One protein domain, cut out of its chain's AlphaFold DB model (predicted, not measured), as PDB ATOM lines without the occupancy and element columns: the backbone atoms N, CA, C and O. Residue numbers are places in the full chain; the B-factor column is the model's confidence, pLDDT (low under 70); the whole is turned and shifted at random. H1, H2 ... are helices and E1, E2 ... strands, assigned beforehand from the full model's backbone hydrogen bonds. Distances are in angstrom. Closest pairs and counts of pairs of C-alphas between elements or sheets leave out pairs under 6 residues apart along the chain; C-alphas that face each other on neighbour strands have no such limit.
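What this domain is: This is residues 57 to 175 of the 250 residues of an uncharacterized protein of Hypericibacter terrae (UniProt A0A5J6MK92). A strongly twisted sheet of four strands has H1 packed on one face near E4, while H2 and H3 make a helical head beyond the end of the sheet where E1 begins. The opening stretch passes beside E1, with residues 61 to 62 paired to it. The printed part has 119 residues, with three named helices and then four named strands, order E1 E2 E3 E4, in an antiparallel meander, each strand the neighbour of the one before; the class is mixed. It is compact, with a radius of gyration of the C-alphas of 14.2 A and spans of 46 by 32 by 25 A.

Where its parts are: H1, residues 70 to 78, begins at C-alpha 70 (120.379, 129.882, 142.715) and is 12.0 A long. H2, residues 88 to 100, measures 17.9 A, and H3, residues 107 to 117, 15.1 A. E1 is residues 119 to 124, 16.6 A; E2 133 to 138, 16.1 A; E3 149 to 157, 26.0 A. E4, residues 160 to 169, 25.1 A, bends by 60 degrees at residue 165 and ends at C-alpha 169 (117.028, 149.253, 138.691).

How they stand to each other: E1 and E2 form a hairpin, with N 122 and O 135 at 3.0 A. Hairpin E2 and E3 has N 136 and O 152 at 2.8 A, and hairpin E3 and E4 has N 153 and O 165 at 2.8 A. H1 is on the sheet, at a height of 7.9 A; the closest C-alphas of H1 and E4 are Val 72 and Trp 161, 6.8 A apart. H2 touches H3 with residues 95 to 99 alone, closest C-alphas Leu 95 and Ala 110 at 5.6 A, only just about perpendicular at 73 degrees. H1 and H3 are close but not clearly touching, C-alphas Glu 74 and Leu 115 at 7.8 A. H2 is not on the sheet. In H1, H2 and H3 every O i to N i+4 pair is within hydrogen-bond range.

The domain as a whole: The C-alphas farthest apart, Gly 102 and Asp 129, are 46.4 A apart. The printed part has no cut and no long link between named elements. Mean pLDDT of the printed part is 84.7, with residues 80 to 87, 142 and 145 to 147 under 70.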
ATOM      1  N   PRO A  57     127.602 151.858 149.420       86.88
ATOM      2  CA  PRO A  57     127.290 151.330 148.102       86.88
ATOM      3  C   PRO A  57     127.001 149.829 148.170       86.88
ATOM      4  O   PRO A  57     127.739 149.076 148.813       86.88
ATOM      5  N   ILE A  58     125.937 149.389 147.502       89.50
ATOM      6  CA  ILE A  58     125.666 147.967 147.318       89.50
ATOM      7  C   ILE A  58     126.524 147.499 146.148       89.50
ATOM      8  O   ILE A  58     126.367 147.958 145.021       89.50
ATOM      9  N   HIS A  59     127.455 146.592 146.423       88.44
ATOM     10  CA  HIS A  59     128.317 146.023 145.397       88.44
ATOM     11  C   HIS A  59     127.743 144.699 144.921       88.44
ATOM     12  O   HIS A  59     127.874 143.673 145.593       88.44
ATOM     13  N   PHE A  60     127.124 144.737 143.747       91.06
ATOM     14  CA  PHE A  60     126.638 143.535 143.104       91.06
ATOM     15  C   PHE A  60     127.788 142.694 142.540       91.06
ATOM     16  O   PHE A  60     128.794 143.199 142.039       91.06
ATOM     17  N   GLN A  61     127.630 141.382 142.643       90.75
ATOM     18  CA  GLN A  61     128.556 140.371 142.159       90.75
ATOM     19  C   GLN A  61     127.915 139.630 140.995       90.75
ATOM     20  O   GLN A  61     126.750 139.257 141.062       90.75
ATOM     21  N   ASN A  62     128.687 139.400 139.942       88.81
ATOM     22  CA  ASN A  62     128.242 138.618 138.798       88.81
ATOM     23  C   ASN A  62     128.340 137.106 139.092       88.81
ATOM     24  O   ASN A  62     129.257 136.659 139.791       88.81
ATOM     25  N   GLY A  63     127.414 136.328 138.531       83.06
ATOM     26  CA  GLY A  63     127.428 134.865 138.549       83.06
ATOM     27  C   GLY A  63     126.565 134.255 139.655       83.06
ATOM     28  O   GLY A  63     125.753 134.930 140.280       83.06
ATOM     29  N   ALA A  64     126.719 132.954 139.912       81.94
ATOM     30  CA  ALA A  64     125.858 132.247 140.863       81.94
ATOM     31  C   ALA A  64     126.172 132.611 142.335       81.94
ATOM     32  O   ALA A  64     127.329 132.492 142.756       81.94
ATOM     33  N   PRO A  65     125.170 132.979 143.158       80.69
ATOM     34  CA  PRO A  65     125.348 133.210 144.580       80.69
ATOM     35  C   PRO A  65     125.678 131.900 145.315       80.69
ATOM     36  O   PRO A  65     125.183 130.826 144.952       80.69
ATOM     37  N   PRO A  66     126.495 131.959 146.380       78.62
ATOM     38  CA  PRO A  66     127.131 130.773 146.954       78.62
ATOM     39  C   PRO A  66     126.225 129.872 147.812       78.62
ATOM     40  O   PRO A  66     126.658 128.783 148.186       78.62
ATOM     41  N   ASP A  67     125.008 130.285 148.180       79.81
ATOM     42  CA  ASP A  67     124.292 129.705 149.327       79.81
ATOM     43  C   ASP A  67     122.903 129.112 149.019       79.81
ATOM     44  O   ASP A  67     122.031 129.015 149.887       79.81
ATOM     45  N   GLY A  68     122.715 128.637 147.788       82.31
ATOM     46  CA  GLY A  68     121.512 127.894 147.405       82.31
ATOM     47  C   GLY A  68     120.299 128.769 147.094       82.31
ATOM     48  O   GLY A  68     119.201 128.234 146.955       82.31
ATOM     49  N   ALA A  69     120.476 130.083 146.938       86.94
ATOM     50  CA  ALA A  69     119.482 130.949 146.302       86.94
ATOM     51  C   ALA A  69     119.310 130.624 144.806       86.94
ATOM     52  O   ALA A  69     118.221 130.757 144.252       86.94
ATOM     53  N   TRP A  70     120.366 130.120 144.158       87.56
ATOM     54  CA  TRP A  70     120.379 129.882 142.715       87.56
ATOM     55  C   TRP A  70     119.267 128.970 142.192       87.56
ATOM     56  O   TRP A  70     118.580 129.372 141.258       87.56
ATOM     57  N   PRO A  71     118.985 127.801 142.801       89.00
ATOM     58  CA  PRO A  71     117.886 126.954 142.345       89.00
ATOM     59  C   PRO A  71     116.502 127.601 142.486       89.00
ATOM     60  O   PRO A  71     115.553 127.134 141.856       89.00
ATOM     61  N   VAL A  72     116.354 128.632 143.329       89.50
ATOM     62  CA  VAL A  72     115.113 129.413 143.439       89.50
ATOM     63  C   VAL A  72     115.002 130.373 142.259       89.50
ATOM     64  O   VAL A  72     113.974 130.370 141.587       89.50
ATOM     65  N   ILE A  73     116.073 131.116 141.965       88.19
ATOM     66  CA  ILE A  73     116.144 132.061 140.838       88.19
ATOM     67  C   ILE A  73     115.983 131.320 139.510       88.19
ATOM     68  O   ILE A  73     115.135 131.686 138.706       88.19
ATOM     69  N   GLU A  74     116.730 130.234 139.303       88.50
ATOM     70  CA  GLU A  74     116.652 129.429 138.083       88.50
ATOM     71  C   GLU A  74     115.244 128.860 137.886       88.50
ATOM     72  O   GLU A  74     114.686 128.947 136.796       88.50
ATOM     73  N   ARG A  75     114.630 128.304 138.940       88.06
ATOM     74  CA  ARG A  75     113.260 127.784 138.846       88.06
ATOM     75  C   ARG A  75     112.271 128.885 138.494       88.06
ATOM     76  O   ARG A  75     111.391 128.651 137.676       88.06
ATOM     77  N   TRP A  76     112.412 130.052 139.113       85.81
ATOM     78  CA  TRP A  76     111.560 131.200 138.839       85.81
ATOM     79  C   TRP A  76     111.726 131.696 137.397       85.81
ATOM     80  O   TRP A  76     110.730 131.854 136.701       85.81
ATOM     81  N   MET A  77     112.961 131.808 136.901       84.88
ATOM     82  CA  MET A  77     113.245 132.167 135.506       84.88
ATOM     83  C   MET A  77     112.813 131.104 134.498       84.88
ATOM     84  O   MET A  77     112.602 131.429 133.342       84.88
ATOM     85  N   ARG A  78     112.686 129.836 134.893       84.75
ATOM     86  CA  ARG A  78     112.130 128.780 134.030       84.75
ATOM     87  C   ARG A  78     110.604 128.758 134.041       84.75
ATOM     88  O   ARG A  78     110.001 128.249 133.103       84.75
ATOM     89  N   ALA A  79     109.976 129.299 135.082       81.44
ATOM     90  CA  ALA A  79     108.526 129.368 135.241       81.44
ATOM     91  C   ALA A  79     107.921 130.616 134.560       81.44
ATOM     92  O   ALA A  79     106.998 131.224 135.100       81.44
ATOM     93  N   LEU A  80     108.443 130.984 133.379       65.44
ATOM     94  CA  LEU A  80     108.126 132.214 132.629       65.44
ATOM     95  C   LEU A  80     106.620 132.446 132.418       65.44
ATOM     96  O   LEU A  80     106.180 133.589 132.377       65.44
ATOM     97  N   ASP A  81     105.829 131.375 132.349       55.53
ATOM     98  CA  ASP A  81     104.382 131.436 132.112       55.53
ATOM     99  C   ASP A  81     103.538 131.742 133.371       55.53
ATOM    100  O   ASP A  81     102.344 132.022 133.253       55.53
ATOM    101  N   GLU A  82     104.106 131.676 134.583       54.16
ATOM    102  CA  GLU A  82     103.316 131.640 135.829       54.16
ATOM    103  C   GLU A  82     103.490 132.855 136.758       54.16
ATOM    104  O   GLU A  82     102.760 132.963 137.746       54.16
ATOM    105  N   SER A  83     104.404 133.790 136.471       48.56
ATOM    106  CA  SER A  83     104.751 134.856 137.425       48.56
ATOM    107  C   SER A  83     104.679 136.270 136.818       48.56
ATOM    108  O   SER A  83     105.604 136.694 136.133       48.56
ATOM    109  N   PRO A  84     103.632 137.070 137.093       46.91
ATOM    110  CA  PRO A  84     103.665 138.516 136.841       46.91
ATOM    111  C   PRO A  84     104.564 139.239 137.872       46.91
ATOM    112  O   PRO A  84     104.758 138.693 138.963       46.91
ATOM    113  N   PRO A  85     105.080 140.464 137.607       51.38
ATOM    114  CA  PRO A  85     104.915 141.323 136.425       51.38
ATOM    115  C   PRO A  85     106.244 141.654 135.700       51.38
ATOM    116  O   PRO A  85     106.375 142.725 135.109       51.38
ATOM    117  N   TYR A  86     107.259 140.796 135.791       61.06
ATOM    118  CA  TYR A  86     108.581 141.110 135.240       61.06
ATOM    119  C   TYR A  86     108.650 140.834 133.738       61.06
ATOM    120  O   TYR A  86     107.827 140.094 133.204       61.06
ATOM    121  N   ASN A  87     109.612 141.468 133.061       64.50
ATOM    122  CA  ASN A  87     109.805 141.477 131.605       64.50
ATOM    123  C   ASN A  87     110.198 140.098 131.029       64.50
ATOM    124  O   ASN A  87     111.215 139.959 130.351       64.50
ATOM    125  N   PHE A  88     109.418 139.059 131.309       74.88
ATOM    126  CA  PHE A  88     109.699 137.689 130.906       74.88
ATOM    127  C   PHE A  88     109.605 137.489 129.400       74.88
ATOM    128  O   PHE A  88     110.402 136.729 128.860       74.88
ATOM    129  N   ASP A  89     108.754 138.253 128.715       78.62
ATOM    130  CA  ASP A  89     108.750 138.308 127.252       78.62
ATOM    131  C   ASP A  89     110.112 138.776 126.716       78.62
ATOM    132  O   ASP A  89     110.640 138.194 125.773       78.62
ATOM    133  N   LEU A  90     110.739 139.772 127.360       82.56
ATOM    134  CA  LEU A  90     112.065 140.257 126.957       82.56
ATOM    135  C   LEU A  90     113.162 139.236 127.266       82.56
ATOM    136  O   LEU A  90     114.105 139.102 126.488       82.56
ATOM    137  N   LEU A  91     113.042 138.507 128.381       86.06
ATOM    138  CA  LEU A  91     113.950 137.403 128.686       86.06
ATOM    139  C   LEU A  91     113.812 136.296 127.635       86.06
ATOM    140  O   LEU A  91     114.817 135.889 127.062       86.06
ATOM    141  N   GLN A  92     112.594 135.849 127.328       87.81
ATOM    142  CA  GLN A  92     112.363 134.812 126.323       87.81
ATOM    143  C   GLN A  92     112.863 135.250 124.940       87.81
ATOM    144  O   GLN A  92     113.586 134.493 124.294       87.81
ATOM    145  N   ASP A  93     112.573 136.484 124.520       88.88
ATOM    146  CA  ASP A  93     113.079 137.052 123.266       88.88
ATOM    147  C   ASP A  93     114.615 137.066 123.226       88.88
ATOM    148  O   ASP A  93     115.225 136.766 122.193       88.88
ATOM    149  N   HIS A  94     115.261 137.403 124.344       89.50
ATOM    150  CA  HIS A  94     116.715 137.379 124.464       89.50
ATOM    151  C   HIS A  94     117.281 135.952 124.355       89.50
ATOM    152  O   HIS A  94     118.242 135.724 123.610       89.50
ATOM    153  N   LEU A  95     116.670 134.977 125.034       92.25
ATOM    154  CA  LEU A  95     117.071 133.569 124.957       92.25
ATOM    155  C   LEU A  95     116.900 133.022 123.530       92.25
ATOM    156  O   LEU A  95     117.825 132.420 122.977       92.25
ATOM    157  N   ASP A  96     115.766 133.306 122.889       92.94
ATOM    158  CA  ASP A  96     115.475 132.888 121.515       92.94
ATOM    159  C   ASP A  96     116.456 133.500 120.512       92.94
ATOM    160  O   ASP A  96     116.902 132.827 119.577       92.94
ATOM    161  N   GLN A  97     116.842 134.765 120.700       93.56
ATOM    162  CA  GLN A  97     117.871 135.403 119.880       93.56
ATOM    163  C   GLN A  97     119.239 134.747 120.063       93.56
ATOM    164  O   GLN A  97     119.919 134.492 119.068       93.56
ATOM    165  N   THR A  98     119.622 134.428 121.297       93.94
ATOM    166  CA  THR A  98     120.893 133.758 121.612       93.94
ATOM    167  C   THR A  98     121.000 132.409 120.896       93.94
ATOM    168  O   THR A  98     122.026 132.104 120.277       93.94
ATOM    169  N   VAL A  99     119.907 131.638 120.865       97.00
ATOM    170  CA  VAL A  99     119.820 130.388 120.093       97.00
ATOM    171  C   VAL A  99     119.832 130.658 118.587       97.00
ATOM    172  O   VAL A  99     120.601 130.050 117.841       97.00
ATOM    173  N   LYS A 100     119.017 131.604 118.109       96.94
ATOM    174  CA  LYS A 100     118.892 131.944 116.681       96.94
ATOM    175  C   LYS A 100     120.214 132.399 116.058       96.94
ATOM    176  O   LYS A 100     120.467 132.087 114.894       96.94
ATOM    177  N   TYR A 101     121.041 133.136 116.799       96.50
ATOM    178  CA  TYR A 101     122.364 133.577 116.348       96.50
ATOM    179  C   TYR A 101     123.456 132.509 116.521       96.50
ATOM    180  O   TYR A 101     124.579 132.711 116.053       96.50
ATOM    181  N   GLY A 102     123.131 131.358 117.119       96.75
ATOM    182  CA  GLY A 102     124.044 130.232 117.297       96.75
ATOM    183  C   GLY A 102     125.052 130.418 118.432       96.75
ATOM    184  O   GLY A 102     126.096 129.767 118.416       96.75
ATOM    185  N   TRP A 103     124.770 131.307 119.389       96.12
ATOM    186  CA  TRP A 103     125.588 131.485 120.594       96.12
ATOM    187  C   TRP A 103     125.305 130.411 121.648       96.12
ATOM    188  O   TRP A 103     126.205 130.039 122.393       96.12
ATOM    189  N   ALA A 104     124.101 129.841 121.629       97.50
ATOM    190  CA  ALA A 104     123.716 128.656 122.389       97.50
ATOM    191  C   ALA A 104     123.066 127.614 121.464       97.50
ATOM    192  O   ALA A 104     122.489 127.969 120.432       97.50
ATOM    193  N   LYS A 105     123.154 126.320 121.807       97.50
ATOM    194  CA  LYS A 105     122.524 125.244 121.017       97.50
ATOM    195  C   LYS A 105     121.012 125.186 121.210       97.50
ATOM    196  O   LYS A 105     120.299 124.805 120.284       97.50
ATOM    197  N   ASP A 106     120.550 125.523 122.405       96.44
ATOM    198  CA  ASP A 106     119.156 125.477 122.828       96.44
ATOM    199  C   ASP A 106     118.898 126.500 123.947       96.44
ATOM    200  O   ASP A 106     119.808 127.191 124.412       96.44
ATOM    201  N   THR A 107     117.632 126.621 124.349       93.25
ATOM    202  CA  THR A 107     117.189 127.563 125.384       93.25
ATOM    203  C   THR A 107     117.799 127.255 126.753       93.25
ATOM    204  O   THR A 107     118.017 128.178 127.530       93.25
ATOM    205  N   ASP A 108     118.111 125.989 127.055       92.25
ATOM    206  CA  ASP A 108     118.728 125.613 128.332       92.25
ATOM    207  C   ASP A 108     120.177 126.101 128.412       92.25
ATOM    208  O   ASP A 108     120.580 126.652 129.437       92.25
ATOM    209  N   GLU A 109     120.952 125.945 127.333       94.81
ATOM    210  CA  GLU A 109     122.305 126.501 127.227       94.81
ATOM    211  C   GLU A 109     122.268 128.036 127.218       94.81
ATOM    212  O   GLU A 109     123.085 128.655 127.897       94.81
ATOM    213  N   ALA A 110     121.293 128.653 126.538       93.88
ATOM    214  CA  ALA A 110     121.117 130.108 126.543       93.88
ATOM    215  C   ALA A 110     120.792 130.642 127.945       93.88
ATOM    216  O   ALA A 110     121.362 131.641 128.372       93.88
ATOM    217  N   LEU A 111     119.904 129.968 128.684       90.81
ATOM    218  CA  LEU A 111     119.566 130.364 130.046       90.81
ATOM    219  C   LEU A 111     120.757 130.163 130.982       90.81
ATOM    220  O   LEU A 111     121.025 131.028 131.804       90.81
ATOM    221  N   ALA A 112     121.496 129.058 130.866       89.75
ATOM    222  CA  ALA A 112     122.698 128.849 131.669       89.75
ATOM    223  C   ALA A 112     123.752 129.944 131.423       89.75
ATOM    224  O   ALA A 112     124.348 130.435 132.382       89.75
ATOM    225  N   ASP A 113     123.943 130.346 130.162       90.69
ATOM    226  CA  ASP A 113     124.825 131.451 129.788       90.69
ATOM    227  C   ASP A 113     124.341 132.786 130.373       90.69
ATOM    228  O   ASP A 113     125.100 133.452 131.079       90.69
ATOM    229  N   PHE A 114     123.055 133.108 130.190       90.38
ATOM    230  CA  PHE A 114     122.408 134.292 130.757       90.38
ATOM    231  C   PHE A 114     122.588 134.362 132.278       90.38
ATOM    232  O   PHE A 114     123.088 135.345 132.816       90.38
ATOM    233  N   LEU A 115     122.252 133.280 132.978       87.69
ATOM    234  CA  LEU A 115     122.416 133.162 134.422       87.69
ATOM    235  C   LEU A 115     123.884 133.383 134.841       87.69
ATOM    236  O   LEU A 115     124.151 133.910 135.913       87.69
ATOM    237  N   SER A 116     124.861 132.998 134.022       86.56
ATOM    238  CA  SER A 116     126.277 133.157 134.370       86.56
ATOM    239  C   SER A 116     126.876 134.532 134.079       86.56
ATOM    240  O   SER A 116     127.921 134.828 134.650       86.56
ATOM    241  N   HIS A 117     126.247 135.350 133.229       88.19
ATOM    242  CA  HIS A 117     126.837 136.602 132.742       88.19
ATOM    243  C   HIS A 117     125.958 137.840 132.942       88.19
ATOM    244  O   HIS A 117     126.499 138.930 133.103       88.19
ATOM    245  N   GLU A 118     124.640 137.681 132.981       89.06
ATOM    246  CA  GLU A 118     123.653 138.773 132.989       89.06
ATOM    247  C   GLU A 118     122.854 138.822 134.306       89.06
ATOM    248  O   GLU A 118     121.874 139.557 134.451       89.06
ATOM    249  N   LEU A 119     123.278 138.031 135.295       89.69
ATOM    250  CA  LEU A 119     122.756 138.060 136.653       89.69
ATOM    251  C   LEU A 119     123.791 138.586 137.633       89.69
ATOM    252  O   LEU A 119     124.927 138.109 137.719       89.69
ATOM    253  N   PHE A 120     123.325 139.531 138.435       92.00
ATOM    254  CA  PHE A 120     124.104 140.210 139.444       92.00
ATOM    255  C   PHE A 120     123.387 140.088 140.781       92.00
ATOM    256  O   PHE A 120     122.168 140.215 140.837       92.00
ATOM    257  N   TRP A 121     124.108 139.860 141.874       93.50
ATOM    258  CA  TRP A 121     123.496 139.724 143.195       93.50
ATOM    259  C   TRP A 121     124.284 140.421 144.298       93.50
ATOM    260  O   TRP A 121     125.501 140.569 144.218       93.50
ATOM    261  N   ALA A 122     123.590 140.821 145.357       93.25
ATOM    262  CA  ALA A 122     124.186 141.396 146.555       93.25
ATOM    263  C   ALA A 122     123.426 140.950 147.806       93.25
ATOM    264  O   ALA A 122     122.232 140.668 147.734       93.25
ATOM    265  N   TYR A 123     124.125 140.915 148.942       92.56
ATOM    266  CA  TYR A 123     123.516 140.711 150.256       92.56
ATOM    267  C   TYR A 123     123.313 142.041 150.960       92.56
ATOM    268  O   TYR A 123     124.224 142.875 150.977       92.56
ATOM    269  N   VAL A 124     122.138 142.218 151.553       90.25
ATOM    270  CA  VAL A 124     121.798 143.407 152.324       90.25
ATOM    271  C   VAL A 124     120.662 143.098 153.301       90.25
ATOM    272  O   VAL A 124     119.674 142.498 152.919       90.25
ATOM    273  N   ASP A 125     120.813 143.520 154.555       90.25
ATOM    274  CA  ASP A 125     119.794 143.469 155.618       90.25
ATOM    275  C   ASP A 125     118.726 144.553 155.372       90.25
ATOM    276  O   ASP A 125     118.883 145.715 155.780       90.25
ATOM    277  N   LEU A 126     117.698 144.206 154.594       86.00
ATOM    278  CA  LEU A 126     116.668 145.119 154.090       86.00
ATOM    279  C   LEU A 126     115.598 145.436 155.129       86.00
ATOM    280  O   LEU A 126     115.037 146.534 155.093       86.00
ATOM    281  N   ASP A 127     115.328 144.516 156.054       86.06
ATOM    282  CA  ASP A 127     114.307 144.687 157.087       86.06
ATOM    283  C   ASP A 127     114.876 145.050 158.473       86.06
ATOM    284  O   ASP A 127     114.144 145.548 159.338       86.06
ATOM    285  N   GLY A 128     116.192 144.919 158.661       86.06
ATOM    286  CA  GLY A 128     116.898 145.314 159.875       86.06
ATOM    287  C   GLY A 128     116.867 144.253 160.970       86.06
ATOM    288  O   GLY A 128     117.189 144.572 162.123       86.06
ATOM    289  N   ASP A 129     116.459 143.022 160.660       87.75
ATOM    290  CA  ASP A 129     116.433 141.908 161.604       87.75
ATOM    291  C   ASP A 129     117.829 141.285 161.843       87.75
ATOM    292  O   ASP A 129     118.026 140.509 162.791       87.75
ATOM    293  N   GLY A 130     118.826 141.708 161.055       87.12
ATOM    294  CA  GLY A 130     120.210 141.250 161.130       87.12
ATOM    295  C   GLY A 130     120.502 139.995 160.304       87.12
ATOM    296  O   GLY A 130     121.582 139.412 160.468       87.12
ATOM    297  N   ILE A 131     119.571 139.567 159.456       88.56
ATOM    298  CA  ILE A 131     119.727 138.534 158.439       88.56
ATOM    299  C   ILE A 131     119.754 139.236 157.083       88.56
ATOM    300  O   ILE A 131     118.867 140.002 156.757       88.56
ATOM    301  N   ASP A 132     120.780 138.971 156.276       90.19
ATOM    302  CA  ASP A 132     120.843 139.582 154.951       90.19
ATOM    303  C   ASP A 132     119.834 138.926 153.986       90.19
ATOM    304  O   ASP A 132     119.869 137.705 153.758       90.19
ATOM    305  N   GLU A 133     119.002 139.748 153.349       91.00
ATOM    306  CA  GLU A 133     118.300 139.444 152.104       91.00
ATOM    307  C   GLU A 133     119.275 139.423 150.923       91.00
ATOM    308  O   GLU A 133     120.401 139.925 150.983       91.00
ATOM    309  N   MET A 134     118.831 138.840 149.809       92.81
ATOM    310  CA  MET A 134     119.561 138.874 148.550       92.81
ATOM    311  C   MET A 134     118.790 139.682 147.515       92.81
ATOM    312  O   MET A 134     117.672 139.337 147.148       92.81
ATOM    313  N   MET A 135     119.429 140.715 146.982       91.56
ATOM    314  CA  MET A 135     118.957 141.405 145.788       91.56
ATOM    315  C   MET A 135     119.572 140.743 144.562       91.56
ATOM    316  O   MET A 135     120.771 140.468 144.557       91.56
ATOM    317  N   VAL A 136     118.774 140.510 143.523       91.50
ATOM    318  CA  VAL A 136     119.221 139.930 142.252       91.50
ATOM    319  C   VAL A 136     118.792 140.841 141.119       91.50
ATOM    320  O   VAL A 136     117.612 140.902 140.780       91.50
ATOM    321  N   PHE A 137     119.760 141.542 140.543       90.44
ATOM    322  CA  PHE A 137     119.599 142.398 139.381       90.44
ATOM    323  C   PHE A 137     119.736 141.577 138.100       90.44
ATOM    324  O   PHE A 137     120.722 140.865 137.893       90.44
ATOM    325  N   ILE A 138     118.712 141.667 137.257       88.88
ATOM    326  CA  ILE A 138     118.574 140.898 136.025       88.88
ATOM    327  C   ILE A 138     118.914 141.821 134.860       88.88
ATOM    328  O   ILE A 138     118.034 142.475 134.300       88.88
ATOM    329  N   ALA A 139     120.193 141.894 134.512       87.56
ATOM    330  CA  ALA A 139     120.710 142.808 133.506       87.56
ATOM    331  C   ALA A 139     120.460 142.263 132.095       87.56
ATOM    332  O   ALA A 139     121.353 141.748 131.441       87.56
ATOM    333  N   ILE A 140     119.234 142.364 131.585       82.00
ATOM    334  CA  ILE A 140     118.933 141.921 130.214       82.00
ATOM    335  C   ILE A 140     119.450 142.964 129.204       82.00
ATOM    336  O   ILE A 140     118.656 143.610 128.528       82.00
ATOM    337  N   GLY A 141     120.770 143.162 129.107       73.50
ATOM    338  CA  GLY A 141     121.471 144.058 128.172       73.50
ATOM    339  C   GLY A 141     120.641 145.235 127.607       73.50
ATOM    340  O   GLY A 141     120.185 146.091 128.364       73.50
ATOM    341  N   PRO A 142     120.404 145.312 126.277       68.62
ATOM    342  CA  PRO A 142     119.673 146.422 125.648       68.62
ATOM    343  C   PRO A 142     118.160 146.440 125.940       68.62
ATOM    344  O   PRO A 142     117.463 147.334 125.464       68.62
ATOM    345  N   TYR A 143     117.638 145.449 126.663       72.81
ATOM    346  CA  TYR A 143     116.218 145.319 126.997       72.81
ATOM    347  C   TYR A 143     115.854 146.027 128.301       72.81
ATOM    348  O   TYR A 143     114.674 146.241 128.581       72.81
ATOM    349  N   CYS A 144     116.853 146.450 129.069       74.88
ATOM    350  CA  CYS A 144     116.657 147.388 130.157       74.88
ATOM    351  C   CYS A 144     116.316 148.760 129.571       74.88
ATOM    352  O   CYS A 144     117.164 149.455 129.012       74.88
ATOM    353  N   GLY A 145     115.036 149.129 129.634       69.88
ATOM    354  CA  GLY A 145     114.575 150.442 129.191       69.88
ATOM    355  C   GLY A 145     115.076 151.564 130.103       69.88
ATOM    356  O   GLY A 145     115.799 151.346 131.069       69.88
ATOM    357  N   THR A 146     114.610 152.790 129.866       69.19
ATOM    358  CA  THR A 146     114.947 153.946 130.724       69.19
ATOM    359  C   THR A 146     114.414 153.826 132.152       69.19
ATOM    360  O   THR A 146     114.834 154.583 133.018       69.19
ATOM    361  N   ALA A 147     113.474 152.907 132.392       68.12
ATOM    362  CA  ALA A 147     112.989 152.569 133.726       68.12
ATOM    363  C   ALA A 147     113.936 151.616 134.482       68.12
ATOM    364  O   ALA A 147     113.757 151.432 135.679       68.12
ATOM    365  N   GLY A 148     114.923 151.029 133.795       80.31
ATOM    366  CA  GLY A 148     115.864 150.045 134.323       80.31
ATOM    367  C   GLY A 148     115.497 148.588 134.018       80.31
ATOM    368  O   GLY A 148     114.531 148.298 133.306       80.31
ATOM    369  N   CYS A 149     116.285 147.663 134.561       84.75
ATOM    370  CA  CYS A 149     116.044 146.228 134.555       84.75
ATOM    371  C   CYS A 149     115.351 145.751 135.832       84.75
ATOM    372  O   CYS A 149     115.426 146.374 136.890       84.75
ATOM    373  N   SER A 150     114.713 144.589 135.752       86.25
ATOM    374  CA  SER A 150     114.095 143.949 136.908       86.25
ATOM    375  C   SER A 150     115.138 143.567 137.956       86.25
ATOM    376  O   SER A 150     116.187 143.014 137.637       86.25
ATOM    377  N   THR A 151     114.826 143.837 139.216       87.88
ATOM    378  CA  THR A 151     115.558 143.317 140.368       87.88
ATOM    379  C   THR A 151     114.594 142.644 141.293       87.88
ATOM    380  O   THR A 151     113.615 143.250 141.709       87.88
ATOM    381  N   ILE A 152     114.882 141.399 141.626       89.38
ATOM    382  CA  ILE A 152     114.082 140.641 142.572       89.38
ATOM    383  C   ILE A 152     114.783 140.592 143.917       89.38
ATOM    384  O   ILE A 152     116.009 140.572 144.015       89.38
ATOM    385  N   GLU A 153     113.972 140.559 144.952       89.81
ATOM    386  CA  GLU A 153     114.397 140.393 146.321       89.81
ATOM    387  C   GLU A 153     114.092 138.968 146.763       89.81
ATOM    388  O   GLU A 153     112.976 138.460 146.591       89.81
ATOM    389  N   LEU A 154     115.094 138.324 147.343       91.62
ATOM    390  CA  LEU A 154     114.949 137.048 148.003       91.62
ATOM    391  C   LEU A 154     115.148 137.229 149.496       91.62
ATOM    392  O   LEU A 154     116.148 137.786 149.940       91.62
ATOM    393  N   HIS A 155     114.233 136.648 150.258       90.62
ATOM    394  CA  HIS A 155     114.307 136.607 151.704       90.62
ATOM    395  C   HIS A 155     114.718 135.223 152.194       90.62
ATOM    396  O   HIS A 155     114.300 134.179 151.661       90.62
ATOM    397  N   ARG A 156     115.544 135.213 153.242       89.31
ATOM    398  CA  ARG A 156     116.099 133.996 153.819       89.31
ATOM    399  C   ARG A 156     115.285 133.544 155.020       89.31
ATOM    400  O   ARG A 156     115.324 134.128 156.092       89.31
ATOM    401  N   SER A 157     114.642 132.390 154.888       84.75
ATOM    402  CA  SER A 157     113.947 131.737 156.000       84.75
ATOM    403  C   SER A 157     114.684 130.488 156.489       84.75
ATOM    404  O   SER A 157     115.580 129.954 155.827       84.75
ATOM    405  N   LYS A 158     114.237 129.921 157.618       83.75
ATOM    406  CA  LYS A 158     114.703 128.603 158.101       83.75
ATOM    407  C   LYS A 158     114.474 127.471 157.092       83.75
ATOM    408  O   LYS A 158     115.146 126.447 157.170       83.75
ATOM    409  N   THR A 159     113.510 127.635 156.188       86.06
ATOM    410  CA  THR A 159     113.157 126.653 155.153       86.06
ATOM    411  C   THR A 159     113.886 126.875 153.828       86.06
ATOM    412  O   THR A 159     113.728 126.066 152.919       86.06
ATOM    413  N   GLY A 160     114.696 127.931 153.722       89.25
ATOM    414  CA  GLY A 160     115.425 128.304 152.512       89.25
ATOM    415  C   GLY A 160     115.033 129.683 151.989       89.25
ATOM    416  O   GLY A 160     114.385 130.471 152.683       89.25
ATOM    417  N   TRP A 161     115.452 129.953 150.758       92.31
ATOM    418  CA  TRP A 161     115.191 131.199 150.047       92.31
ATOM    419  C   TRP A 161     113.788 131.223 149.435       92.31
ATOM    420  O   TRP A 161     113.299 130.205 148.941       92.31
ATOM    421  N   ARG A 162     113.162 132.400 149.437       90.38
ATOM    422  CA  ARG A 162     111.925 132.685 148.701       90.38
ATOM    423  C   ARG A 162     112.034 134.048 148.032       90.38
ATOM    424  O   ARG A 162     112.615 134.945 148.625       90.38
ATOM    425  N   ILE A 163     111.467 134.190 146.840       88.62
ATOM    426  CA  ILE A 163     111.288 135.506 146.218       88.62
ATOM    427  C   ILE A 163     110.139 136.198 146.945       88.62
ATOM    428  O   ILE A 163     109.102 135.575 147.187       88.62
ATOM    429  N   GLU A 164     110.345 137.448 147.334       86.75
ATOM    430  CA  GLU A 164     109.383 138.209 148.133       86.75
ATOM    431  C   GLU A 164     108.815 139.393 147.365       86.75
ATOM    432  O   GLU A 164     107.598 139.569 147.317       86.75
ATOM    433  N   ASN A 165     109.684 140.169 146.731       83.69
ATOM    434  CA  ASN A 165     109.294 141.358 145.998       83.69
ATOM    435  C   ASN A 165     110.264 141.611 144.840       83.69
ATOM    436  O   ASN A 165     111.187 140.831 144.591       83.69
ATOM    437  N   GLY A 166     110.080 142.718 144.138       83.75
ATOM    438  CA  GLY A 166     111.090 143.228 143.235       83.75
ATOM    439  C   GLY A 166     110.774 144.621 142.726       83.75
ATOM    440  O   GLY A 166     109.633 145.076 142.719       83.75
ATOM    441  N   VAL A 167     111.825 145.281 142.277       82.88
ATOM    442  CA  VAL A 167     111.863 146.675 141.849       82.88
ATOM    443  C   VAL A 167     112.510 146.764 140.474       82.88
ATOM    444  O   VAL A 167     112.963 145.761 139.919       82.88
ATOM    445  N   THR A 168     112.571 147.964 139.914       81.12
ATOM    446  CA  THR A 168     113.329 148.217 138.687       81.12
ATOM    447  C   THR A 168     114.577 149.031 139.024       81.12
ATOM    448  O   THR A 168     114.532 149.934 139.858       81.12
ATOM    449  N   MET A 169     115.710 148.680 138.418       78.69
ATOM    450  CA  MET A 169     117.028 149.253 138.691       78.69
ATOM    451  C   MET A 169     117.709 149.676 137.400       78.69
ATOM    452  O   MET A 169     117.737 148.907 136.449       78.69
ATOM    453  N   VAL A 170     118.273 150.880 137.343       77.31
ATOM    454  CA  VAL A 170     118.893 151.379 136.105       77.31
ATOM    455  C   VAL A 170     120.261 150.741 135.850       77.31
ATOM    456  O   VAL A 170     120.563 150.409 134.707       77.31
ATOM    457  N   ASP A 171     121.060 150.558 136.901       78.31
ATOM    458  CA  ASP A 171     122.445 150.074 136.833       78.31
ATOM    459  C   ASP A 171     122.794 149.327 138.134       78.31
ATOM    460  O   ASP A 171     122.309 149.679 139.217       78.31
ATOM    461  N   GLU A 172     123.630 148.291 138.042       75.69
ATOM    462  CA  GLU A 172     124.087 147.485 139.178       75.69
ATOM    463  C   GLU A 172     124.955 148.260 140.182       75.69
ATOM    464  O   GLU A 172     125.110 147.844 141.327       75.69
ATOM    465  N   ASN A 173     125.518 149.400 139.783       78.00
ATOM    466  CA  ASN A 173     126.384 150.237 140.612       78.00
ATOM    467  C   ASN A 173     125.647 151.431 141.237       78.00
ATOM    468  O   ASN A 173     126.255 152.218 141.964       78.00
ATOM    469  N   ASP A 174     124.353 151.591 140.956       74.31
ATOM    470  CA  ASP A 174     123.584 152.784 141.327       74.31
ATOM    471  C   ASP A 174     123.007 152.730 142.753       74.31
ATOM    472  O   ASP A 174     122.338 153.656 143.201       74.31
ATOM    473  N   PHE A 175     123.268 151.661 143.509       80.00
ATOM    474  CA  PHE A 175     122.604 151.437 144.789       80.00
ATOM    475  C   PHE A 175     123.429 151.879 145.985       80.00
ATOM    476  O   PHE A 175     124.586 151.502 146.160       80.00
TER     477      PHE A 175